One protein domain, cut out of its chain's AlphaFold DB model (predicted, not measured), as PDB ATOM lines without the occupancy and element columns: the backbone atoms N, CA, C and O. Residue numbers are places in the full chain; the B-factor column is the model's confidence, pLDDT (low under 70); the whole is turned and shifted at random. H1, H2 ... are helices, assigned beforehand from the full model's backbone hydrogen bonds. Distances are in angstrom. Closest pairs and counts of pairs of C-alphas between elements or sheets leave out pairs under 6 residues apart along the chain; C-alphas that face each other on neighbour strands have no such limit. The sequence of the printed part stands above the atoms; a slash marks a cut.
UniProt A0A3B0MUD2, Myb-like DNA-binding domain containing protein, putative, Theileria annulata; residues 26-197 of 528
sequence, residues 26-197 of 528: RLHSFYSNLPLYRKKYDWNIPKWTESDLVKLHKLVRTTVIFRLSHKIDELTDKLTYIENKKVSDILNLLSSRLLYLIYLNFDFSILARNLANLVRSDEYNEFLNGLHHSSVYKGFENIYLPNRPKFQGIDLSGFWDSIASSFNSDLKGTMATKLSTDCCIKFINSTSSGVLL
ATOM      1  N   ARG A  26     153.035 168.194  94.010       34.31
ATOM      2  CA  ARG A  26     154.181 167.946  94.910       34.31
ATOM      3  C   ARG A  26     153.792 167.256  96.234       34.31
ATOM      4  O   ARG A  26     154.579 166.447  96.718       34.31
ATOM      5  N   LEU A  27     152.604 167.529  96.781       33.97
ATOM      6  CA  LEU A  27     152.030 167.018  98.043       33.97
ATOM      7  C   LEU A  27     151.237 165.717  97.821       33.97
ATOM      8  O   LEU A  27     151.466 164.736  98.516       33.97
ATOM      9  N   HIS A  28     150.393 165.671  96.788       38.31
ATOM     10  CA  HIS A  28     149.724 164.480  96.236       38.31
ATOM     11  C   HIS A  28     150.487 163.881  95.057       38.31
ATOM     12  O   HIS A  28     149.914 163.174  94.225       38.31
ATOM     13  N   SER A  29     151.795 164.146  94.976       34.81
ATOM     14  CA  SER A  29     152.660 163.414  94.065       34.81
ATOM     15  C   SER A  29     152.350 161.924  94.209       34.81
ATOM     16  O   SER A  29     152.358 161.387  95.320       34.81
ATOM     17  N   PHE A  30     152.059 161.302  93.072       41.59
ATOM     18  CA  PHE A  30     151.812 159.890  92.764       41.59
ATOM     19  C   PHE A  30     152.591 158.825  93.588       41.59
ATOM     20  O   PHE A  30     152.342 157.629  93.445       41.59
ATOM     21  N   TYR A  31     153.538 159.229  94.439       37.50
ATOM     22  CA  TYR A  31     154.437 158.424  95.256       37.50
ATOM     23  C   TYR A  31     153.810 157.848  96.541       37.50
ATOM     24  O   TYR A  31     154.192 156.744  96.921       37.50
ATOM     25  N   SER A  32     152.849 158.517  97.192       38.75
ATOM     26  CA  SER A  32     152.338 158.096  98.519       38.75
ATOM     27  C   SER A  32     151.428 156.854  98.496       38.75
ATOM     28  O   SER A  32     151.219 156.219  99.532       38.75
ATOM     29  N   ASN A  33     150.928 156.472  97.312       40.16
ATOM     30  CA  ASN A  33     149.982 155.366  97.108       40.16
ATOM     31  C   ASN A  33     150.589 154.119  96.435       40.16
ATOM     32  O   ASN A  33     149.894 153.114  96.287       40.16
ATOM     33  N   LEU A  34     151.872 154.140  96.053       39.50
ATOM     34  CA  LEU A  34     152.611 152.915  95.735       39.50
ATOM     35  C   LEU A  34     153.088 152.308  97.066       39.50
ATOM     36  O   LEU A  34     153.761 153.015  97.820       39.50
ATOM     37  N   PRO A  35     152.821 151.019  97.368       34.47
ATOM     38  CA  PRO A  35     153.215 150.389  98.638       34.47
ATOM     39  C   PRO A  35     154.700 150.567  99.002       34.47
ATOM     40  O   PRO A  35     155.078 150.494 100.166       34.47
ATOM     41  N   LEU A  36     155.547 150.846  98.006       31.58
ATOM     42  CA  LEU A  36     156.988 151.024  98.138       31.58
ATOM     43  C   LEU A  36     157.458 152.460  98.470       31.58
ATOM     44  O   LEU A  36     158.671 152.642  98.591       31.58
ATOM     45  N   TYR A  37     156.576 153.467  98.588       36.28
ATOM     46  CA  TYR A  37     156.985 154.879  98.744       36.28
ATOM     47  C   TYR A  37     156.087 155.772  99.631       36.28
ATOM     48  O   TYR A  37     155.989 156.975  99.393       36.28
ATOM     49  N   ARG A  38     155.542 155.261 100.744       37.03
ATOM     50  CA  ARG A  38     155.150 156.170 101.845       37.03
ATOM     51  C   ARG A  38     156.399 156.887 102.365       37.03
ATOM     52  O   ARG A  38     157.302 156.236 102.897       37.03
ATOM     53  N   LYS A  39     156.483 158.213 102.228       37.91
ATOM     54  CA  LYS A  39     157.524 158.981 102.926       37.91
ATOM     55  C   LYS A  39     157.182 159.047 104.415       37.91
ATOM     56  O   LYS A  39     156.029 158.922 104.818       37.91
ATOM     57  N   LYS A  40     158.205 159.312 105.234       31.78
ATOM     58  CA  LYS A  40     158.160 159.445 106.706       31.78
ATOM     59  C   LYS A  40     157.078 160.417 107.241       31.78
ATOM     60  O   LYS A  40     156.801 160.390 108.432       31.78
ATOM     61  N   TYR A  41     156.457 161.234 106.382       32.62
ATOM     62  CA  TYR A  41     155.439 162.232 106.733       32.62
ATOM     63  C   TYR A  41     154.021 161.931 106.187       32.62
ATOM     64  O   TYR A  41     153.103 162.684 106.482       32.62
ATOM     65  N   ASP A  42     153.799 160.811 105.483       42.59
ATOM     66  CA  ASP A  42     152.497 160.447 104.872       42.59
ATOM     67  C   ASP A  42     151.565 159.646 105.812       42.59
ATOM     68  O   ASP A  42     150.713 158.869 105.371       42.59
ATOM     69  N   TRP A  43     151.741 159.765 107.129       44.19
ATOM     70  CA  TRP A  43     150.981 158.996 108.126       44.19
ATOM     71  C   TRP A  43     149.537 159.492 108.311       44.19
ATOM     72  O   TRP A  43     148.712 158.726 108.798       44.19
ATOM     73  N   ASN A  44     149.218 160.704 107.837       44.59
ATOM     74  CA  ASN A  44     147.896 161.329 107.974       44.59
ATOM     75  C   ASN A  44     146.904 161.023 106.837       44.59
ATOM     76  O   ASN A  44     145.760 161.451 106.925       44.59
ATOM     77  N   ILE A  45     147.293 160.298 105.777       50.50
ATOM     78  CA  ILE A  45     146.359 159.938 104.692       50.50
ATOM     79  C   ILE A  45     145.721 158.572 105.009       50.50
ATOM     80  O   ILE A  45     146.445 157.561 105.049       50.50
ATOM     81  N   PRO A  46     144.387 158.500 105.209       55.38
ATOM     82  CA  PRO A  46     143.705 157.252 105.533       55.38
ATOM     83  C   PRO A  46     143.863 156.255 104.387       55.38
ATOM     84  O   PRO A  46     143.555 156.564 103.231       55.38
ATOM     85  N   LYS A  47     144.322 155.039 104.702       62.81
ATOM     86  CA  LYS A  47     144.390 153.950 103.717       62.81
ATOM     87  C   LYS A  47     142.985 153.662 103.184       62.81
ATOM     88  O   LYS A  47     142.023 153.721 103.937       62.81
ATOM     89  N   TRP A  48     142.877 153.388 101.886       72.62
ATOM     90  CA  TRP A  48     141.643 152.871 101.297       72.62
ATOM     91  C   TRP A  48     141.541 151.387 101.616       72.62
ATOM     92  O   TRP A  48     142.460 150.627 101.304       72.62
ATOM     93  N   THR A  49     140.457 151.006 102.269       80.19
ATOM     94  CA  THR A  49     140.109 149.613 102.539       80.19
ATOM     95  C   THR A  49     139.327 149.017 101.366       80.19
ATOM     96  O   THR A  49     138.859 149.736 100.482       80.19
ATOM     97  N   GLU A  50     139.187 147.695 101.337       78.75
ATOM     98  CA  GLU A  50     138.357 147.004 100.341       78.75
ATOM     99  C   GLU A  50     136.900 147.493 100.394       78.75
ATOM    100  O   GLU A  50     136.308 147.808  99.361       78.75
ATOM    101  N   SER A  51     136.355 147.674 101.601       84.06
ATOM    102  CA  SER A  51     135.011 148.215 101.815       84.06
ATOM    103  C   SER A  51     134.868 149.653 101.311       84.06
ATOM    104  O   SER A  51     133.834 149.983 100.725       84.06
ATOM    105  N   ASP A  52     135.899 150.490 101.458       85.06
ATOM    106  CA  ASP A  52     135.909 151.846 100.893       85.06
ATOM    107  C   ASP A  52     135.793 151.819  99.363       85.06
ATOM    108  O   ASP A  52     135.060 152.611  98.773       85.06
ATOM    109  N   LEU A  53     136.488 150.894  98.701       83.69
ATOM    110  CA  LEU A  53     136.455 150.772  97.242       83.69
ATOM    111  C   LEU A  53     135.109 150.230  96.753       83.69
ATOM    112  O   LEU A  53     134.535 150.778  95.810       83.69
ATOM    113  N   VAL A  54     134.549 149.222  97.425       87.31
ATOM    114  CA  VAL A  54     133.193 148.729  97.130       87.31
ATOM    115  C   VAL A  54     132.167 149.856  97.293       87.31
ATOM    116  O   VAL A  54     131.333 150.072  96.405       87.31
ATOM    117  N   LYS A  55     132.263 150.639  98.377       90.00
ATOM    118  CA  LYS A  55     131.409 151.812  98.613       90.00
ATOM    119  C   LYS A  55     131.559 152.849  97.499       90.00
ATOM    120  O   LYS A  55     130.552 153.340  96.993       90.00
ATOM    121  N   LEU A  56     132.784 153.147  97.071       89.38
ATOM    122  CA  LEU A  56     133.064 154.081  95.978       89.38
ATOM    123  C   LEU A  56     132.422 153.634  94.657       89.38
ATOM    124  O   LEU A  56     131.742 154.426  94.005       89.38
ATOM    125  N   HIS A  57     132.579 152.363  94.277       90.38
ATOM    126  CA  HIS A  57     131.955 151.820  93.066       90.38
ATOM    127  C   HIS A  57     130.424 151.849  93.137       90.38
ATOM    128  O   HIS A  57     129.777 152.107  92.118       90.38
ATOM    129  N   LYS A  58     129.846 151.614  94.322       91.38
ATOM    130  CA  LYS A  58     128.404 151.742  94.551       91.38
ATOM    131  C   LYS A  58     127.951 153.189  94.369       91.38
ATOM    132  O   LYS A  58     127.021 153.413  93.610       91.38
ATOM    133  N   LEU A  59     128.633 154.157  94.984       91.56
ATOM    134  CA  LEU A  59     128.302 155.580  94.854       91.56
ATOM    135  C   LEU A  59     128.350 156.045  93.398       91.56
ATOM    136  O   LEU A  59     127.367 156.599  92.921       91.56
ATOM    137  N   VAL A  60     129.428 155.740  92.666       89.50
ATOM    138  CA  VAL A  60     129.543 156.088  91.237       89.50
ATOM    139  C   VAL A  60     128.361 155.529  90.442       89.50
ATOM    140  O   VAL A  60     127.734 156.258  89.676       89.50
ATOM    141  N   ARG A  61     128.018 154.252  90.652       91.88
ATOM    142  CA  ARG A  61     126.871 153.612  89.994       91.88
ATOM    143  C   ARG A  61     125.566 154.342  90.308       91.88
ATOM    144  O   ARG A  61     124.847 154.700  89.378       91.88
ATOM    145  N   THR A  62     125.270 154.582  91.582       91.06
ATOM    146  CA  THR A  62     124.018 155.233  91.994       91.06
ATOM    147  C   THR A  62     123.926 156.660  91.462       91.06
ATOM    148  O   THR A  62     122.870 157.059  90.983       91.06
ATOM    149  N   THR A  63     125.026 157.419  91.476       90.56
ATOM    150  CA  THR A  63     125.066 158.795  90.961       90.56
ATOM    151  C   THR A  63     124.834 158.845  89.452       90.56
ATOM    152  O   THR A  63     124.082 159.699  88.984       90.56
ATOM    153  N   VAL A  64     125.444 157.938  88.682       88.88
ATOM    154  CA  VAL A  64     125.238 157.878  87.224       88.88
ATOM    155  C   VAL A  64     123.793 157.500  86.892       88.88
ATOM    156  O   VAL A  64     123.174 158.167  86.066       88.88
ATOM    157  N   ILE A  65     123.240 156.488  87.569       89.88
ATOM    158  CA  ILE A  65     121.838 156.078  87.394       89.88
ATOM    159  C   ILE A  65     120.898 157.230  87.743       89.88
ATOM    160  O   ILE A  65     120.030 157.557  86.947       89.88
ATOM    161  N   PHE A  66     121.113 157.901  88.877       89.31
ATOM    162  CA  PHE A  66     120.295 159.039  89.297       89.31
ATOM    163  C   PHE A  66     120.292 160.168  88.258       89.31
ATOM    164  O   PHE A  66     119.230 160.674  87.906       89.31
ATOM    165  N   ARG A  67     121.466 160.535  87.723       88.44
ATOM    166  CA  ARG A  67     121.565 161.559  86.669       88.44
ATOM    167  C   ARG A  67     120.822 161.149  85.400       88.44
ATOM    168  O   ARG A  67     120.199 162.000  84.774       88.44
ATOM    169  N   LEU A  68     120.884 159.872  85.027       87.19
ATOM    170  CA  LEU A  68     120.179 159.356  83.857       87.19
ATOM    171  C   LEU A  68     118.661 159.330  84.075       87.19
ATOM    172  O   LEU A  68     117.932 159.842  83.233       87.19
ATOM    173  N   SER A  69     118.190 158.808  85.210       88.19
ATOM    174  CA  SER A  69     116.768 158.784  85.576       88.19
ATOM    175  C   SER A  69     116.175 160.189  85.629       88.19
ATOM    176  O   SER A  69     115.153 160.435  85.004       88.19
ATOM    177  N   HIS A  70     116.868 161.142  86.259       88.38
ATOM    178  CA  HIS A  70     116.436 162.540  86.263       88.38
ATOM    179  C   HIS A  70     116.342 163.113  84.843       88.38
ATOM    180  O   HIS A  70     115.435 163.883  84.542       88.38
ATOM    181  N   LYS A  71     117.265 162.747  83.943       86.50
ATOM    182  CA  LYS A  71     117.224 163.207  82.549       86.50
ATOM    183  C   LYS A  71     116.076 162.577  81.756       86.50
ATOM    184  O   LYS A  71     115.525 163.237  80.880       86.50
ATOM    185  N   ILE A  72     115.705 161.336  82.067       87.19
ATOM    186  CA  ILE A  72     114.510 160.677  81.525       87.19
ATOM    187  C   ILE A  72     113.254 161.419  81.994       87.19
ATOM    188  O   ILE A  72     112.452 161.816  81.151       87.19
ATOM    189  N   ASP A  73     113.132 161.686  83.294       86.50
ATOM    190  CA  ASP A  73     111.989 162.407  83.869       86.50
ATOM    191  C   ASP A  73     111.867 163.850  83.345       86.50
ATOM    192  O   ASP A  73     110.764 164.374  83.216       86.50
ATOM    193  N   GLU A  74     112.992 164.503  83.035       88.19
ATOM    194  CA  GLU A  74     113.030 165.865  82.487       88.19
ATOM    195  C   GLU A  74     112.624 165.924  81.004       88.19
ATOM    196  O   GLU A  74     111.995 166.889  80.574       88.19
ATOM    197  N   LEU A  75     113.026 164.933  80.199       85.19
ATOM    198  CA  LEU A  75     112.927 164.994  78.734       85.19
ATOM    199  C   LEU A  75     111.796 164.160  78.132       85.19
ATOM    200  O   LEU A  75     111.573 164.251  76.921       85.19
ATOM    201  N   THR A  76     111.148 163.304  78.918       84.94
ATOM    202  CA  THR A  76     110.150 162.352  78.423       84.94
ATOM    203  C   THR A  76     108.915 162.339  79.311       84.94
ATOM    204  O   THR A  76     108.980 162.700  80.484       84.94
ATOM    205  N   ASP A  77     107.780 161.910  78.754       83.00
ATOM    206  CA  ASP A  77     106.575 161.690  79.553       83.00
ATOM    207  C   ASP A  77     106.849 160.680  80.665       83.00
ATOM    208  O   ASP A  77     107.578 159.703  80.453       83.00
ATOM    209  N   LYS A  78     106.230 160.905  81.832       84.12
ATOM    210  CA  LYS A  78     106.400 160.058  83.016       84.12
ATOM    211  C   LYS A  78     106.228 158.590  82.649       84.12
ATOM    212  O   LYS A  78     105.141 158.159  82.267       84.12
ATOM    213  N   LEU A  79     107.309 157.835  82.814       86.88
ATOM    214  CA  LEU A  79     107.294 156.399  82.605       86.88
ATOM    215  C   LEU A  79     106.363 155.729  83.619       86.88
ATOM    216  O   LEU A  79     106.335 156.079  84.805       86.88
ATOM    217  N   THR A  80     105.617 154.731  83.161       88.75
ATOM    218  CA  THR A  80     104.803 153.884  84.036       88.75
ATOM    219  C   THR A  80     105.691 153.067  84.980       88.75
ATOM    220  O   THR A  80     106.906 152.950  84.805       88.75
ATOM    221  N   TYR A  81     105.090 152.454  86.002       88.31
ATOM    222  CA  TYR A  81     105.820 151.569  86.915       88.31
ATOM    223  C   TYR A  81     106.533 150.420  86.176       88.31
ATOM    224  O   TYR A  81     107.678 150.093  86.486       88.31
ATOM    225  N   ILE A  82     105.875 149.836  85.169       87.06
ATOM    226  CA  ILE A  82     106.418 148.722  84.377       87.06
ATOM    227  C   ILE A  82     107.605 149.198  83.535       87.06
ATOM    228  O   ILE A  82     108.634 148.528  83.479       87.06
ATOM    229  N   GLU A  83     107.492 150.370  82.920       88.19
ATOM    230  CA  GLU A  83     108.564 150.961  82.120       88.19
ATOM    231  C   GLU A  83     109.779 151.330  82.987       88.19
ATOM    232  O   GLU A  83     110.911 150.977  82.662       88.19
ATOM    233  N   ASN A  84     109.565 151.933  84.156       86.75
ATOM    234  CA  ASN A  84     110.646 152.203  85.108       86.75
ATOM    235  C   ASN A  84     111.343 150.922  85.592       86.75
ATOM    236  O   ASN A  84     112.564 150.907  85.793       86.75
ATOM    237  N   LYS A  85     110.591 149.825  85.743       88.19
ATOM    238  CA  LYS A  85     111.161 148.512  86.058       88.19
ATOM    239  C   LYS A  85     112.049 148.004  84.919       88.19
ATOM    240  O   LYS A  85     113.189 147.641  85.181       88.19
ATOM    241  N   LYS A  86     111.593 148.093  83.667       88.12
ATOM    242  CA  LYS A  86     112.382 147.737  82.473       88.12
ATOM    243  C   LYS A  86     113.679 148.554  82.348       88.12
ATOM    244  O   LYS A  86     114.737 147.995  82.063       88.12
ATOM    245  N   VAL A  87     113.640 149.866  82.614       86.38
ATOM    246  CA  VAL A  87     114.857 150.708  82.673       86.38
ATOM    247  C   VAL A  87     115.808 150.199  83.760       86.38
ATOM    248  O   VAL A  87     117.011 150.064  83.532       86.38
ATOM    249  N   SER A  88     115.275 149.887  84.943       86.62
ATOM    250  CA  SER A  88     116.066 149.373  86.065       86.62
ATOM    251  C   SER A  88     116.715 148.027  85.745       86.62
ATOM    252  O   SER A  88     117.881 147.827  86.085       86.62
ATOM    253  N   ASP A  89     116.005 147.135  85.054       86.38
ATOM    254  CA  ASP A  89     116.509 145.826  84.635       86.38
ATOM    255  C   ASP A  89     117.723 145.977  83.701       86.38
ATOM    256  O   ASP A  89     118.769 145.382  83.963       86.38
ATOM    257  N   ILE A  90     117.654 146.872  82.704       84.75
ATOM    258  CA  ILE A  90     118.793 147.193  81.822       84.75
ATOM    259  C   ILE A  90     119.979 147.729  82.636       84.75
ATOM    260  O   ILE A  90     121.107 147.250  82.506       84.75
ATOM    261  N   LEU A  91     119.746 148.722  83.500       85.50
ATOM    262  CA  LEU A  91     120.818 149.364  84.266       85.50
ATOM    263  C   LEU A  91     121.438 148.420  85.307       85.50
ATOM    264  O   LEU A  91     122.607 148.589  85.664       85.50
ATOM    265  N   ASN A  92     120.699 147.427  85.807       84.69
ATOM    266  CA  ASN A  92     121.179 146.404  86.743       84.69
ATOM    267  C   ASN A  92     122.170 145.417  86.128       84.69
ATOM    268  O   ASN A  92     123.053 144.943  86.843       84.69
ATOM    269  N   LEU A  93     122.117 145.201  84.814       82.25
ATOM    270  CA  LEU A  93     123.087 144.364  84.103       82.25
ATOM    271  C   LEU A  93     124.452 145.047  83.913       82.25
ATOM    272  O   LEU A  93     125.456 144.388  83.644       82.25
ATOM    273  N   LEU A  94     124.523 146.372  84.069       82.25
ATOM    274  CA  LEU A  94     125.733 147.148  83.803       82.25
ATOM    275  C   LEU A  94     126.638 147.252  85.032       82.25
ATOM    276  O   LEU A  94     126.215 147.620  86.126       82.25
ATOM    277  N   SER A  95     127.940 147.028  84.861       82.31
ATOM    278  CA  SER A  95     128.899 147.320  85.933       82.31
ATOM    279  C   SER A  95     129.029 148.833  86.164       82.31
ATOM    280  O   SER A  95     128.801 149.641  85.262       82.31
ATOM    281  N   SER A  96     129.458 149.241  87.364       82.19
ATOM    282  CA  SER A  96     129.718 150.658  87.678       82.19
ATOM    283  C   SER A  96     130.708 151.303  86.702       82.19
ATOM    284  O   SER A  96     130.565 152.471  86.346       82.19
ATOM    285  N   ARG A  97     131.682 150.527  86.212       75.81
ATOM    286  CA  ARG A  97     132.672 150.969  85.225       75.81
ATOM    287  C   ARG A  97     132.061 151.176  83.840       75.81
ATOM    288  O   ARG A  97     132.368 152.177  83.203       75.81
ATOM    289  N   LEU A  98     131.197 150.265  83.388       75.06
ATOM    290  CA  LEU A  98     130.494 150.410  82.110       75.06
ATOM    291  C   LEU A  98     129.552 151.614  82.136       75.06
ATOM    292  O   LEU A  98     129.583 152.417  81.212       75.06
ATOM    293  N   LEU A  99     128.808 151.807  83.227       81.38
ATOM    294  CA  LEU A  99     127.970 152.993  83.420       81.38
ATOM    295  C   LEU A  99     128.776 154.292  83.377       81.38
ATOM    296  O   LEU A  99     128.366 155.250  82.728       81.38
ATOM    297  N   TYR A 100     129.941 154.326  84.025       80.62
ATOM    298  CA  TYR A 100     130.816 155.493  83.971       80.62
ATOM    299  C   TYR A 100     131.367 155.744  82.558       80.62
ATOM    300  O   TYR A 100     131.451 156.889  82.126       80.62
ATOM    301  N   LEU A 101     131.695 154.693  81.799       72.31
ATOM    302  CA  LEU A 101     132.091 154.833  80.393       72.31
ATOM    303  C   LEU A 101     130.940 155.333  79.519       72.31
ATOM    304  O   LEU A 101     131.175 156.160  78.644       72.31
ATOM    305  N   ILE A 102     129.711 154.875  79.765       75.00
ATOM    306  CA  ILE A 102     128.523 155.393  79.081       75.00
ATOM    307  C   ILE A 102     128.364 156.886  79.396       75.00
ATOM    308  O   ILE A 102     128.210 157.690  78.486       75.00
ATOM    309  N   TYR A 103     128.516 157.275  80.662       78.69
ATOM    310  CA  TYR A 103     128.485 158.676  81.090       78.69
ATOM    311  C   TYR A 103     129.534 159.565  80.417       78.69
ATOM    312  O   TYR A 103     129.250 160.717  80.109       78.69
ATOM    313  N   LEU A 104     130.736 159.047  80.162       70.31
ATOM    314  CA  LEU A 104     131.786 159.816  79.494       70.31
ATOM    315  C   LEU A 104     131.579 159.959  77.984       70.31
ATOM    316  O   LEU A 104     132.038 160.944  77.410       70.31
ATOM    317  N   ASN A 105     130.960 158.963  77.348       67.69
ATOM    318  CA  ASN A 105     130.954 158.839  75.890       67.69
ATOM    319  C   ASN A 105     129.594 159.129  75.241       67.69
ATOM    320  O   ASN A 105     129.561 159.380  74.039       67.69
ATOM    321  N   PHE A 106     128.494 159.099  75.996       71.38
ATOM    322  CA  PHE A 106     127.145 159.308  75.469       71.38
ATOM    323  C   PHE A 106     126.527 160.590  76.020       71.38
ATOM    324  O   PHE A 106     126.620 160.886  77.211       71.38
ATOM    325  N   ASP A 107     125.822 161.320  75.156       76.44
ATOM    326  CA  ASP A 107     124.948 162.404  75.596       76.44
ATOM    327  C   ASP A 107     123.752 161.807  76.346       76.44
ATOM    328  O   ASP A 107     122.942 161.066  75.782       76.44
ATOM    329  N   PHE A 108     123.635 162.143  77.630       82.44
ATOM    330  CA  PHE A 108     122.570 161.649  78.499       82.44
ATOM    331  C   PHE A 108     121.178 162.071  78.035       82.44
ATOM    332  O   PHE A 108     120.218 161.360  78.304       82.44
ATOM    333  N   SER A 109     121.056 163.172  77.299       82.50
ATOM    334  CA  SER A 109     119.788 163.626  76.729       82.50
ATOM    335  C   SER A 109     119.320 162.707  75.602       82.50
ATOM    336  O   SER A 109     118.137 162.382  75.506       82.50
ATOM    337  N   ILE A 110     120.252 162.275  74.750       80.94
ATOM    338  CA  ILE A 110     119.979 161.343  73.650       80.94
ATOM    339  C   ILE A 110     119.724 159.948  74.220       80.94
ATOM    340  O   ILE A 110     118.725 159.312  73.886       80.94
ATOM    341  N   LEU A 111     120.586 159.506  75.138       82.00
ATOM    342  CA  LEU A 111     120.459 158.211  75.795       82.00
ATOM    343  C   LEU A 111     119.133 158.084  76.559       82.00
ATOM    344  O   LEU A 111     118.480 157.053  76.453       82.00
ATOM    345  N   ALA A 112     118.712 159.126  77.282       85.94
ATOM    346  CA  ALA A 112     117.447 159.142  78.015       85.94
ATOM    347  C   ALA A 112     116.236 158.947  77.091       85.94
ATOM    348  O   ALA A 112     115.393 158.092  77.361       85.94
ATOM    349  N   ARG A 113     116.170 159.684  75.971       84.19
ATOM    350  CA  ARG A 113     115.081 159.540  74.988       84.19
ATOM    351  C   ARG A 113     115.070 158.153  74.353       84.19
ATOM    352  O   ARG A 113     114.014 157.535  74.260       84.19
ATOM    353  N   ASN A 114     116.240 157.651  73.964       84.25
ATOM    354  CA  ASN A 114     116.356 156.335  73.343       84.25
ATOM    355  C   ASN A 114     115.970 155.215  74.312       84.25
ATOM    356  O   ASN A 114     115.254 154.304  73.917       84.25
ATOM    357  N   LEU A 115     116.369 155.301  75.586       85.69
ATOM    358  CA  LEU A 115     115.963 154.335  76.609       85.69
ATOM    359  C   LEU A 115     114.456 154.373  76.874       85.69
ATOM    360  O   LEU A 115     113.835 153.317  76.957       85.69
ATOM    361  N   ALA A 116     113.859 155.563  76.966       86.69
ATOM    362  CA  ALA A 116     112.415 155.699  77.147       86.69
ATOM    363  C   ALA A 116     111.632 155.101  75.965       86.69
ATOM    364  O   ALA A 116     110.644 154.398  76.171       86.69
ATOM    365  N   ASN A 117     112.096 155.327  74.733       86.56
ATOM    366  CA  ASN A 117     111.485 154.753  73.532       86.56
ATOM    367  C   ASN A 117     111.670 153.232  73.464       86.56
ATOM    368  O   ASN A 117     110.709 152.514  73.207       86.56
ATOM    369  N   LEU A 118     112.872 152.734  73.763       85.44
ATOM    370  CA  LEU A 118     113.184 151.304  73.769       85.44
ATOM    371  C   LEU A 118     112.281 150.535  74.737       85.44
ATOM    372  O   LEU A 118     111.761 149.474  74.415       85.44
ATOM    373  N   VAL A 119     112.064 151.085  75.926       88.06
ATOM    374  CA  VAL A 119     111.267 150.446  76.976       88.06
ATOM    375  C   VAL A 119     109.769 150.382  76.634       88.06
ATOM    376  O   VAL A 119     109.078 149.455  77.082       88.06
ATOM    377  N   ARG A 120     109.297 151.326  75.811       87.25
ATOM    378  CA  ARG A 120     107.950 151.351  75.218       87.25
ATOM    379  C   ARG A 120     107.821 150.447  73.990       87.25
ATOM    380  O   ARG A 120     106.711 150.043  73.668       87.25
ATOM    381  N   SER A 121     108.929 150.148  73.318       87.69
ATOM    382  CA  SER A 121     108.955 149.326  72.107       87.69
ATOM    383  C   SER A 121     108.893 147.822  72.399       87.69
ATOM    384  O   SER A 121     109.284 147.356  73.477       87.69
ATOM    385  N   ASP A 122     108.475 147.057  71.392       84.62
ATOM    386  CA  ASP A 122     108.486 145.590  71.420       84.62
ATOM    387  C   ASP A 122     109.912 145.007  71.326       84.62
ATOM    388  O   ASP A 122     110.153 143.869  71.734       84.62
ATOM    389  N   GLU A 123     110.887 145.817  70.895       83.56
ATOM    390  CA  GLU A 123     112.309 145.454  70.774       83.56
ATOM    391  C   GLU A 123     113.013 145.304  72.136       83.56
ATOM    392  O   GLU A 123     114.139 144.808  72.214       83.56
ATOM    393  N   TYR A 124     112.357 145.687  73.241       87.06
ATOM    394  CA  TYR A 124     112.921 145.614  74.593       87.06
ATOM    395  C   TYR A 124     113.464 144.220  74.945       87.06
ATOM    396  O   TYR A 124     114.577 144.099  75.460       87.06
ATOM    397  N   ASN A 125     112.688 143.165  74.679       84.19
ATOM    398  CA  ASN A 125     113.073 141.801  75.054       84.19
ATOM    399  C   ASN A 125     114.252 141.293  74.210       84.19
ATOM    400  O   ASN A 125     115.123 140.592  74.723       84.19
ATOM    401  N   GLU A 126     114.301 141.672  72.930       83.44
ATOM    402  CA  GLU A 126     115.407 141.337  72.032       83.44
ATOM    403  C   GLU A 126     116.695 142.047  72.467       83.44
ATOM    404  O   GLU A 126     117.742 141.410  72.602       83.44
ATOM    405  N   PHE A 127     116.600 143.335  72.804       82.19
ATOM    406  CA  PHE A 127     117.715 144.110  73.340       82.19
ATOM    407  C   PHE A 127     118.232 143.543  74.669       82.19
ATOM    408  O   PHE A 127     119.443 143.393  74.853       82.19
ATOM    409  N   LEU A 128     117.331 143.184  75.589       83.50
ATOM    410  CA  LEU A 128     117.696 142.612  76.886       83.50
ATOM    411  C   LEU A 128     118.411 141.262  76.720       83.50
ATOM    412  O   LEU A 128     119.466 141.045  77.316       83.50
ATOM    413  N   ASN A 129     117.905 140.384  75.852       79.56
ATOM    414  CA  ASN A 129     118.567 139.116  75.532       79.56
ATOM    415  C   ASN A 129     119.929 139.341  74.850       79.56
ATOM    416  O   ASN A 129     120.911 138.668  75.175       79.56
ATOM    417  N   GLY A 130     120.030 140.335  73.965       75.44
ATOM    418  CA  GLY A 130     121.291 140.749  73.344       75.44
ATOM    419  C   GLY A 130     122.338 141.240  74.351       75.44
ATOM    420  O   GLY A 130     123.532 140.971  74.178       75.44
ATOM    421  N   LEU A 131     121.913 141.897  75.435       72.62
ATOM    422  CA  LEU A 131     122.785 142.301  76.545       72.62
ATOM    423  C   LEU A 131     123.285 141.117  77.383       72.62
ATOM    424  O   LEU A 131     124.393 141.185  77.914       72.62
ATOM    425  N   HIS A 132     122.500 140.044  77.495       69.94
ATOM    426  CA  HIS A 132     122.908 138.825  78.197       69.94
ATOM    427  C   HIS A 132     123.910 137.976  77.397       69.94
ATOM    428  O   HIS A 132     124.778 137.342  77.998       69.94
ATOM    429  N   HIS A 133     123.805 137.959  76.063       61.03
ATOM    430  CA  HIS A 133     124.574 137.050  75.201       61.03
ATOM    431  C   HIS A 133     125.739 137.697  74.435       61.03
ATOM    432  O   HIS A 133     126.680 136.993  74.064       61.03
ATOM    433  N   SER A 134     125.724 139.012  74.194       54.62
ATOM    434  CA  SER A 134     126.828 139.731  73.542       54.62
ATOM    435  C   SER A 134     127.669 140.510  74.555       54.62
ATOM    436  O   SER A 134     127.224 140.811  75.662       54.62
ATOM    437  N   SER A 135     128.906 140.873  74.194       56.03
ATOM    438  CA  SER A 135     129.658 141.857  74.976       56.03
ATOM    439  C   SER A 135     128.792 143.109  75.112       56.03
ATOM    440  O   SER A 135     128.497 143.724  74.092       56.03
ATOM    441  N   VAL A 136     128.424 143.486  76.342       53.59
ATOM    442  CA  VAL A 136     127.541 144.622  76.691       53.59
ATOM    443  C   VAL A 136     127.783 145.873  75.828       53.59
ATOM    444  O   VAL A 136     126.848 146.589  75.497       53.59
ATOM    445  N   TYR A 137     129.027 146.098  75.397       49.84
ATOM    446  CA  TYR A 137     129.418 147.136  74.442       49.84
ATOM    447  C   TYR A 137     128.640 147.140  73.112       49.84
ATOM    448  O   TYR A 137     128.218 148.212  72.698       49.84
ATOM    449  N   LYS A 138     128.398 145.986  72.474       54.75
ATOM    450  CA  LYS A 138     127.709 145.883  71.171       54.75
ATOM    451  C   LYS A 138     126.240 146.308  71.236       54.75
ATOM    452  O   LYS A 138     125.741 146.922  70.304       54.75
ATOM    453  N   GLY A 139     125.559 146.040  72.354       55.72
ATOM    454  CA  GLY A 139     124.175 146.485  72.559       55.72
ATOM    455  C   GLY A 139     124.050 148.013  72.595       55.72
ATOM    456  O   GLY A 139     123.146 148.578  71.990       55.72
ATOM    457  N   PHE A 140     125.004 148.699  73.232       56.88
ATOM    458  CA  PHE A 140     125.060 150.170  73.257       56.88
ATOM    459  C   PHE A 140     125.722 150.776  72.008       56.88
ATOM    460  O   PHE A 140     125.583 151.974  71.769       56.88
ATOM    461  N   GLU A 141     126.408 149.969  71.197       51.94
ATOM    462  CA  GLU A 141     127.018 150.372  69.923       51.94
ATOM    463  C   GLU A 141     125.954 150.738  68.876       51.94
ATOM    464  O   GLU A 141     126.138 151.683  68.120       51.94
ATOM    465  N   ASN A 142     124.775 150.106  68.910       49.72
ATOM    466  CA  ASN A 142     123.634 150.504  68.070       49.72
ATOM    467  C   ASN A 142     123.054 151.885  68.448       49.72
ATOM    468  O   ASN A 142     122.346 152.502  67.659       49.72
ATOM    469  N   ILE A 143     123.375 152.389  69.646       51.22
ATOM    470  CA  ILE A 143     123.016 153.732  70.136       51.22
ATOM    471  C   ILE A 143     124.153 154.740  69.834       51.22
ATOM    472  O   ILE A 143     124.047 155.933  70.128       51.22
ATOM    473  N   TYR A 144     125.258 154.286  69.232       43.34
ATOM    474  CA  TYR A 144     126.441 155.087  68.937       43.34
ATOM    475  C   TYR A 144     126.224 155.947  67.683       43.34
ATOM    476  O   TYR A 144     126.125 155.444  66.565       43.34
ATOM    477  N   LEU A 145     126.187 157.272  67.848       42.22
ATOM    478  CA  LEU A 145     126.240 158.193  66.712       42.22
ATOM    479  C   LEU A 145     127.693 158.296  66.200       42.22
ATOM    480  O   LEU A 145     128.584 158.600  66.995       42.22
ATOM    481  N   PRO A 146     127.968 158.114  64.890       38.47
ATOM    482  CA  PRO A 146     129.339 157.947  64.392       38.47
ATOM    483  C   PRO A 146     130.216 159.210  64.389       38.47
ATOM    484  O   PRO A 146     131.365 159.132  63.965       38.47
ATOM    485  N   ASN A 147     129.728 160.385  64.811       39.94
ATOM    486  CA  ASN A 147     130.426 161.654  64.564       39.94
ATOM    487  C   ASN A 147     130.307 162.701  65.701       39.94
ATOM    488  O   ASN A 147     129.489 163.608  65.606       39.94
ATOM    489  N   ARG A 148     131.260 162.639  66.663       43.91
ATOM    490  CA  ARG A 148     131.810 163.714  67.562       43.91
ATOM    491  C   ARG A 148     130.853 164.354  68.612       43.91
ATOM    492  O   ARG A 148     129.658 164.339  68.368       43.91
ATOM    493  N   PRO A 149     131.323 164.946  69.756       45.09
ATOM    494  CA  PRO A 149     132.617 165.609  70.032       45.09
ATOM    495  C   PRO A 149     133.347 165.239  71.354       45.09
ATOM    496  O   PRO A 149     132.851 164.549  72.234       45.09
ATOM    497  N   LYS A 150     134.579 165.756  71.483       48.69
ATOM    498  CA  LYS A 150     135.438 165.737  72.682       48.69
ATOM    499  C   LYS A 150     134.706 166.317  73.904       48.69
ATOM    500  O   LYS A 150     134.452 167.514  73.873       48.69
ATOM    501  N   PHE A 151     134.467 165.533  74.965       46.69
ATOM    502  CA  PHE A 151     134.178 165.969  76.356       46.69
ATOM    503  C   PHE A 151     133.374 167.286  76.530       46.69
ATOM    504  O   PHE A 151     133.667 168.075  77.429       46.69
ATOM    505  N   GLN A 152     132.409 167.597  75.663       48.34
ATOM    506  CA  GLN A 152     131.813 168.933  75.632       48.34
ATOM    507  C   GLN A 152     130.673 169.008  76.648       48.34
ATOM    508  O   GLN A 152     129.642 168.369  76.485       48.34
ATOM    509  N   GLY A 153     130.875 169.797  77.707       56.53
ATOM    510  CA  GLY A 153     129.816 170.202  78.638       56.53
ATOM    511  C   GLY A 153     129.587 169.301  79.855       56.53
ATOM    512  O   GLY A 153     128.738 169.627  80.679       56.53
ATOM    513  N   ILE A 154     130.341 168.209  80.020       65.88
ATOM    514  CA  ILE A 154     130.222 167.349  81.207       65.88
ATOM    515  C   ILE A 154     131.060 167.929  82.354       65.88
ATOM    516  O   ILE A 154     132.290 167.947  82.295       65.88
ATOM    517  N   ASP A 155     130.394 168.355  83.431       71.88
ATOM    518  CA  ASP A 155     131.054 168.779  84.668       71.88
ATOM    519  C   ASP A 155     131.557 167.564  85.466       71.88
ATOM    520  O   ASP A 155     130.876 167.005  86.336       71.88
ATOM    521  N   LEU A 156     132.769 167.122  85.125       75.12
ATOM    522  CA  LEU A 156     133.471 166.051  85.832       75.12
ATOM    523  C   LEU A 156     133.905 166.478  87.239       75.12
ATOM    524  O   LEU A 156     133.901 165.638  88.138       75.12
ATOM    525  N   SER A 157     134.239 167.757  87.442       69.75
ATOM    526  CA  SER A 157     134.567 168.304  88.764       69.75
ATOM    527  C   SER A 157     133.389 168.153  89.718       69.75
ATOM    528  O   SER A 157     133.501 167.433  90.708       69.75
ATOM    529  N   GLY A 158     132.225 168.700  89.363       74.69
ATOM    530  CA  GLY A 158     131.022 168.598  90.184       74.69
ATOM    531  C   GLY A 158     130.539 167.158  90.371       74.69
ATOM    532  O   GLY A 158     130.004 166.815  91.425       74.69
ATOM    533  N   PHE A 159     130.755 166.274  89.386       82.38
ATOM    534  CA  PHE A 159     130.478 164.841  89.542       82.38
ATOM    535  C   PHE A 159     131.322 164.206  90.654       82.38
ATOM    536  O   PHE A 159     130.775 163.586  91.567       82.38
ATOM    537  N   TRP A 160     132.645 164.370  90.604       81.31
ATOM    538  CA  TRP A 160     133.539 163.762  91.589       81.31
ATOM    539  C   TRP A 160     133.487 164.455  92.952       81.31
ATOM    540  O   TRP A 160     133.666 163.780  93.967       81.31
ATOM    541  N   ASP A 161     133.180 165.751  93.002       79.81
ATOM    542  CA  ASP A 161     132.937 166.483  94.249       79.81
ATOM    543  C   ASP A 161     131.658 165.997  94.940       79.81
ATOM    544  O   ASP A 161     131.666 165.753  96.147       79.81
ATOM    545  N   SER A 162     130.587 165.748  94.178       84.94
ATOM    546  CA  SER A 162     129.363 165.132  94.706       84.94
ATOM    547  C   SER A 162     129.644 163.746  95.290       84.94
ATOM    548  O   SER A 162     129.236 163.463  96.417       84.94
ATOM    549  N   ILE A 163     130.412 162.912  94.584       85.81
ATOM    550  CA  ILE A 163     130.793 161.581  95.074       85.81
ATOM    551  C   ILE A 163     131.647 161.677  96.333       85.81
ATOM    552  O   ILE A 163     131.395 160.943  97.283       85.81
ATOM    553  N   ALA A 164     132.641 162.567  96.370       82.75
ATOM    554  CA  ALA A 164     133.474 162.761  97.551       82.75
ATOM    555  C   ALA A 164     132.646 163.245  98.750       82.75
ATOM    556  O   ALA A 164     132.810 162.728  99.853       82.75
ATOM    557  N   SER A 165     131.707 164.169  98.534       86.19
ATOM    558  CA  SER A 165     130.786 164.637  99.571       86.19
ATOM    559  C   SER A 165     129.918 163.497 100.114       86.19
ATOM    560  O   SER A 165     129.833 163.321 101.327       86.19
ATOM    561  N   SER A 166     129.324 162.679  99.240       87.44
ATOM    562  CA  SER A 166     128.540 161.498  99.640       87.44
ATOM    563  C   SER A 166     129.394 160.387 100.252       87.44
ATOM    564  O   SER A 166     128.913 159.591 101.049       87.44
ATOM    565  N   PHE A 167     130.672 160.295  99.892       85.94
ATOM    566  CA  PHE A 167     131.587 159.346 100.512       85.94
ATOM    567  C   PHE A 167     131.888 159.757 101.958       85.94
ATOM    568  O   PHE A 167     131.855 158.920 102.865       85.94
ATOM    569  N   ASN A 168     132.141 161.052 102.152       83.38
ATOM    570  CA  ASN A 168     132.549 161.652 103.415       83.38
ATOM    571  C   ASN A 168     131.387 161.912 104.384       83.38
ATOM    572  O   ASN A 168     131.657 162.131 105.560       83.38
ATOM    573  N   SER A 169     130.125 161.857 103.939       81.06
ATOM    574  CA  SER A 169     128.945 162.078 104.798       81.06
ATOM    575  C   SER A 169     128.916 161.173 106.029       81.06
ATOM    576  O   SER A 169     128.447 161.578 107.089       81.06
ATOM    577  N   ASP A 170     129.454 159.960 105.898       68.38
ATOM    578  CA  ASP A 170     129.432 158.946 106.954       68.38
ATOM    579  C   ASP A 170     130.689 158.995 107.843       68.38
ATOM    580  O   ASP A 170     130.794 158.255 108.823       68.38
ATOM    581  N   LEU A 171     131.670 159.840 107.504       66.75
ATOM    582  CA  LEU A 171     132.967 159.911 108.175       66.75
ATOM    583  C   LEU A 171     132.977 161.049 109.205       66.75
ATOM    584  O   LEU A 171     132.840 162.223 108.869       66.75
ATOM    585  N   LYS A 172     133.185 160.711 110.484       53.72
ATOM    586  CA  LYS A 172     133.332 161.696 111.569       53.72
ATOM    587  C   LYS A 172     134.808 162.073 111.755       53.72
ATOM    588  O   LYS A 172     135.619 161.218 112.098       53.72
ATOM    589  N   GLY A 173     135.138 163.357 111.585       53.81
ATOM    590  CA  GLY A 173     136.453 163.943 111.906       53.81
ATOM    591  C   GLY A 173     137.202 164.558 110.713       53.81
ATOM    592  O   GLY A 173     137.094 164.100 109.580       53.81
ATOM    593  N   THR A 174     138.008 165.594 110.977       47.28
ATOM    594  CA  THR A 174     138.739 166.400 109.971       47.28
ATOM    595  C   THR A 174     139.866 165.657 109.243       47.28
ATOM    596  O   THR A 174     140.308 166.109 108.193       47.28
ATOM    597  N   MET A 175     140.316 164.510 109.764       47.75
ATOM    598  CA  MET A 175     141.413 163.706 109.195       47.75
ATOM    599  C   MET A 175     140.940 162.547 108.297       47.75
ATOM    600  O   MET A 175     141.766 161.791 107.791       47.75
ATOM    601  N   ALA A 176     139.627 162.376 108.106       55.41
ATOM    602  CA  ALA A 176     139.052 161.243 107.371       55.41
ATOM    603  C   ALA A 176     138.554 161.593 105.955       55.41
ATOM    604  O   ALA A 176     138.105 160.706 105.235       55.41
ATOM    605  N   THR A 177     138.631 162.857 105.534       66.25
ATOM    606  CA  THR A 177     138.035 163.312 104.272       66.25
ATOM    607  C   THR A 177     138.802 162.791 103.052       66.25
ATOM    608  O   THR A 177     140.006 163.000 102.893       66.25
ATOM    609  N   LYS A 178     138.096 162.090 102.162       72.69
ATOM    610  CA  LYS A 178     138.601 161.677 100.848       72.69
ATOM    611  C   LYS A 178     138.401 162.811  99.843       72.69
ATOM    612  O   LYS A 178     137.338 163.429  99.807       72.69
ATOM    613  N   LEU A 179     139.423 163.080  99.034       72.94
ATOM    614  CA  LEU A 179     139.394 164.101  97.982       72.94
ATOM    615  C   LEU A 179     138.701 163.570  96.720       72.94
ATOM    616  O   LEU A 179     138.810 162.385  96.409       72.94
ATOM    617  N   SER A 180     138.064 164.452  95.945       68.31
ATOM    618  CA  SER A 180     137.402 164.097  94.677       68.31
ATOM    619  C   SER A 180     138.362 163.512  93.642       68.31
ATOM    620  O   SER A 180     138.052 162.513  92.989       68.31
ATOM    621  N   THR A 181     139.576 164.055  93.560       66.38
ATOM    622  CA  THR A 181     140.648 163.523  92.708       66.38
ATOM    623  C   THR A 181     141.103 162.127  93.141       66.38
ATOM    624  O   THR A 181     141.317 161.269  92.285       66.38
ATOM    625  N   ASP A 182     141.199 161.862  94.447       67.44
ATOM    626  CA  ASP A 182     141.571 160.543  94.977       67.44
ATOM    627  C   ASP A 182     140.464 159.513  94.701       67.44
ATOM    628  O   ASP A 182     140.752 158.430  94.195       67.44
ATOM    629  N   CYS A 183     139.191 159.875  94.902       74.81
ATOM    630  CA  CYS A 183     138.037 159.049  94.524       74.81
ATOM    631  C   CYS A 183     138.064 158.663  93.034       74.81
ATOM    632  O   CYS A 183     137.939 157.486  92.698       74.81
ATOM    633  N   CYS A 184     138.285 159.631  92.139       72.12
ATOM    634  CA  CYS A 184     138.361 159.388  90.695       72.12
ATOM    635  C   CYS A 184     139.482 158.402  90.339       72.12
ATOM    636  O   CYS A 184     139.265 157.384  89.672       72.12
ATOM    637  N   ILE A 185     140.687 158.674  90.838       67.38
ATOM    638  CA  ILE A 185     141.867 157.859  90.565       67.38
ATOM    639  C   ILE A 185     141.680 156.432  91.095       67.38
ATOM    640  O   ILE A 185     142.030 155.474  90.399       67.38
ATOM    641  N   LYS A 186     141.121 156.271  92.300       73.25
ATOM    642  CA  LYS A 186     140.865 154.953  92.891       73.25
ATOM    643  C   LYS A 186     139.850 154.174  92.076       73.25
ATOM    644  O   LYS A 186     140.182 153.070  91.669       73.25
ATOM    645  N   PHE A 187     138.714 154.776  91.730       75.75
ATOM    646  CA  PHE A 187     137.675 154.128  90.930       75.75
ATOM    647  C   PHE A 187     138.186 153.624  89.572       75.75
ATOM    648  O   PHE A 187     137.897 152.497  89.168       75.75
ATOM    649  N   ILE A 188     138.982 154.433  88.862       67.62
ATOM    650  CA  ILE A 188     139.543 154.044  87.556       67.62
ATOM    651  C   ILE A 188     140.468 152.824  87.688       67.62
ATOM    652  O   ILE A 188     140.610 152.053  86.735       67.62
ATOM    653  N   ASN A 189     141.068 152.627  88.862       66.88
ATOM    654  CA  ASN A 189     142.084 151.612  89.118       66.88
ATOM    655  C   ASN A 189     141.649 150.571  90.151       66.88
ATOM    656  O   ASN A 189     142.500 149.879  90.707       66.88
ATOM    657  N   SER A 190     140.347 150.429  90.389       72.56
ATOM    658  CA  SER A 190     139.772 149.363  91.201       72.56
ATOM    659  C   SER A 190     138.650 148.635  90.468       72.56
ATOM    660  O   SER A 190     138.081 149.121  89.486       72.56
ATOM    661  N   THR A 191     138.357 147.429  90.936       76.81
ATOM    662  CA  THR A 191     137.188 146.651  90.534       76.81
ATOM    663  C   THR A 191     136.018 146.920  91.478       76.81
ATOM    664  O   THR A 191     136.196 147.318  92.630       76.81
ATOM    665  N   SER A 192     134.800 146.616  91.025       79.81
ATOM    666  CA  SER A 192     133.602 146.654  91.874       79.81
ATOM    667  C   SER A 192     133.656 145.687  93.061       79.81
ATOM    668  O   SER A 192     132.911 145.878  94.013       79.81
ATOM    669  N   SER A 193     134.537 144.682  93.016       76.81
ATOM    670  CA  SER A 193     134.830 143.775  94.132       76.81
ATOM    671  C   SER A 193     135.826 144.345  95.150       76.81
ATOM    672  O   SER A 193     136.163 143.654  96.096       76.81
ATOM    673  N   GLY A 194     136.311 145.579  94.973       74.56
ATOM    674  CA  GLY A 194     137.222 146.225  95.923       74.56
ATOM    675  C   GLY A 194     138.705 145.902  95.719       74.56
ATOM    676  O   GLY A 194     139.530 146.246  96.564       74.56
ATOM    677  N   VAL A 195     139.079 145.296  94.588       71.00
ATOM    678  CA  VAL A 195     140.475 144.959  94.272       71.00
ATOM    679  C   VAL A 195     141.120 146.096  93.484       71.00
ATOM    680  O   VAL A 195     140.614 146.507  92.441       71.00
ATOM    681  N   LEU A 196     142.262 146.602  93.954       65.12
ATOM    682  CA  LEU A 196     143.063 147.576  93.206       65.12
ATOM    683  C   LEU A 196     143.860 146.880  92.094       65.12
ATOM    684  O   LEU A 196     144.640 145.964  92.354       65.12
ATOM    685  N   LEU A 197     143.733 147.382  90.867       63.53
ATOM    686  CA  LEU A 197     144.421 146.920  89.659       63.53
ATOM    687  C   LEU A 197     145.893 147.367  89.661       63.53
ATOM    688  O   LEU A 197     146.322 148.219  88.882       63.53
TER     689      LEU A 197
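Overview. This is residues 26 to 197 of the 528 residues of the protein "Myb-like DNA-binding domain containing protein, putative" of Theileria annulata (UniProt A0A3B0MUD2). One long helix, H1, runs through the middle of the domain, and shorter helices pack crosswise on it: H7 and H8 on its first half, H3 near its middle and H4 on its last part. H2 packs on H4, H5 and H6 lie farther out from H1, and the unnamed stretch of residues 26 to 49 makes the other end of the length. The printed part has 172 residues with eight named helices, H1 to H8 in chain order, and no named strand; the class is all helix. It is only just compact, close to loose, with a radius of gyration of the C-alphas of 18.7 A, and spans 62 by 30 by 30 A.

Along the chain. H1, residues 50 to 75, begins with C-alpha 50 at (138.357, 147.004, 100.341), ends with C-alpha 75 at (112.927, 164.994, 78.734) and is 37.9 A long. H2 is residues 81 to 92, 16.2 A; H3 residues 96 to 105; H4 residues 108 to 120, 18.2 A. H5 is residues 124 to 133, H6 residues 136 to 141, and H7 residues 156 to 168, 18.1 A. H8, residues 180 to 188, ends with C-alpha 188 at (139.543, 154.044, 87.556).

Arrangement. H1 is the hub, touching four helices. With residues 57 to 65 alone it touches H3, the same way at a steep tilt of 45 degrees; the closest C-alphas, of Arg 61 and Ser 96, are 4.7 A apart. With residues 68 to 75 alone it touches H4, about perpendicular at 76 degrees, closest at the C-alphas of Ile 72 and Ala 112, 4.8 A. H7 touches H1 at a steep tilt of 53 degrees, opposite ways, closest at the C-alphas of Leu 59 and Ile 163, 6.5 A. H8 touches H1, closest at the C-alphas of His 57 and Phe 187, 6.5 A, and H7, closest at those of Trp 160 and Ser 180, 5.0 A. H2 touches H4, closest at the C-alphas of Glu 83 and Val 119, 5.8 A. H5 and H6 only just touch, with 3 pairs of C-alphas within 8 A, closest at those of Leu 131 and Gly 139, 5.9 A; both are apart from H1. Every O i to N i+4 pair is within hydrogen-bond range in H1, H2, H3, H4, H5, H7 and H8; in H6 1 of 2 is.

Size, cuts and confidence. The two C-alphas farthest apart, of Lys 40 and Asp 122, are 62.5 A apart. The printed part has no cut. The links H6 to H7 and H7 to H8 are long; the other links between helices are tight. The mean pLDDT of the printed part is 71.1, and 63 residues are under 70, among them residues 26 to 47 and 132 to 154.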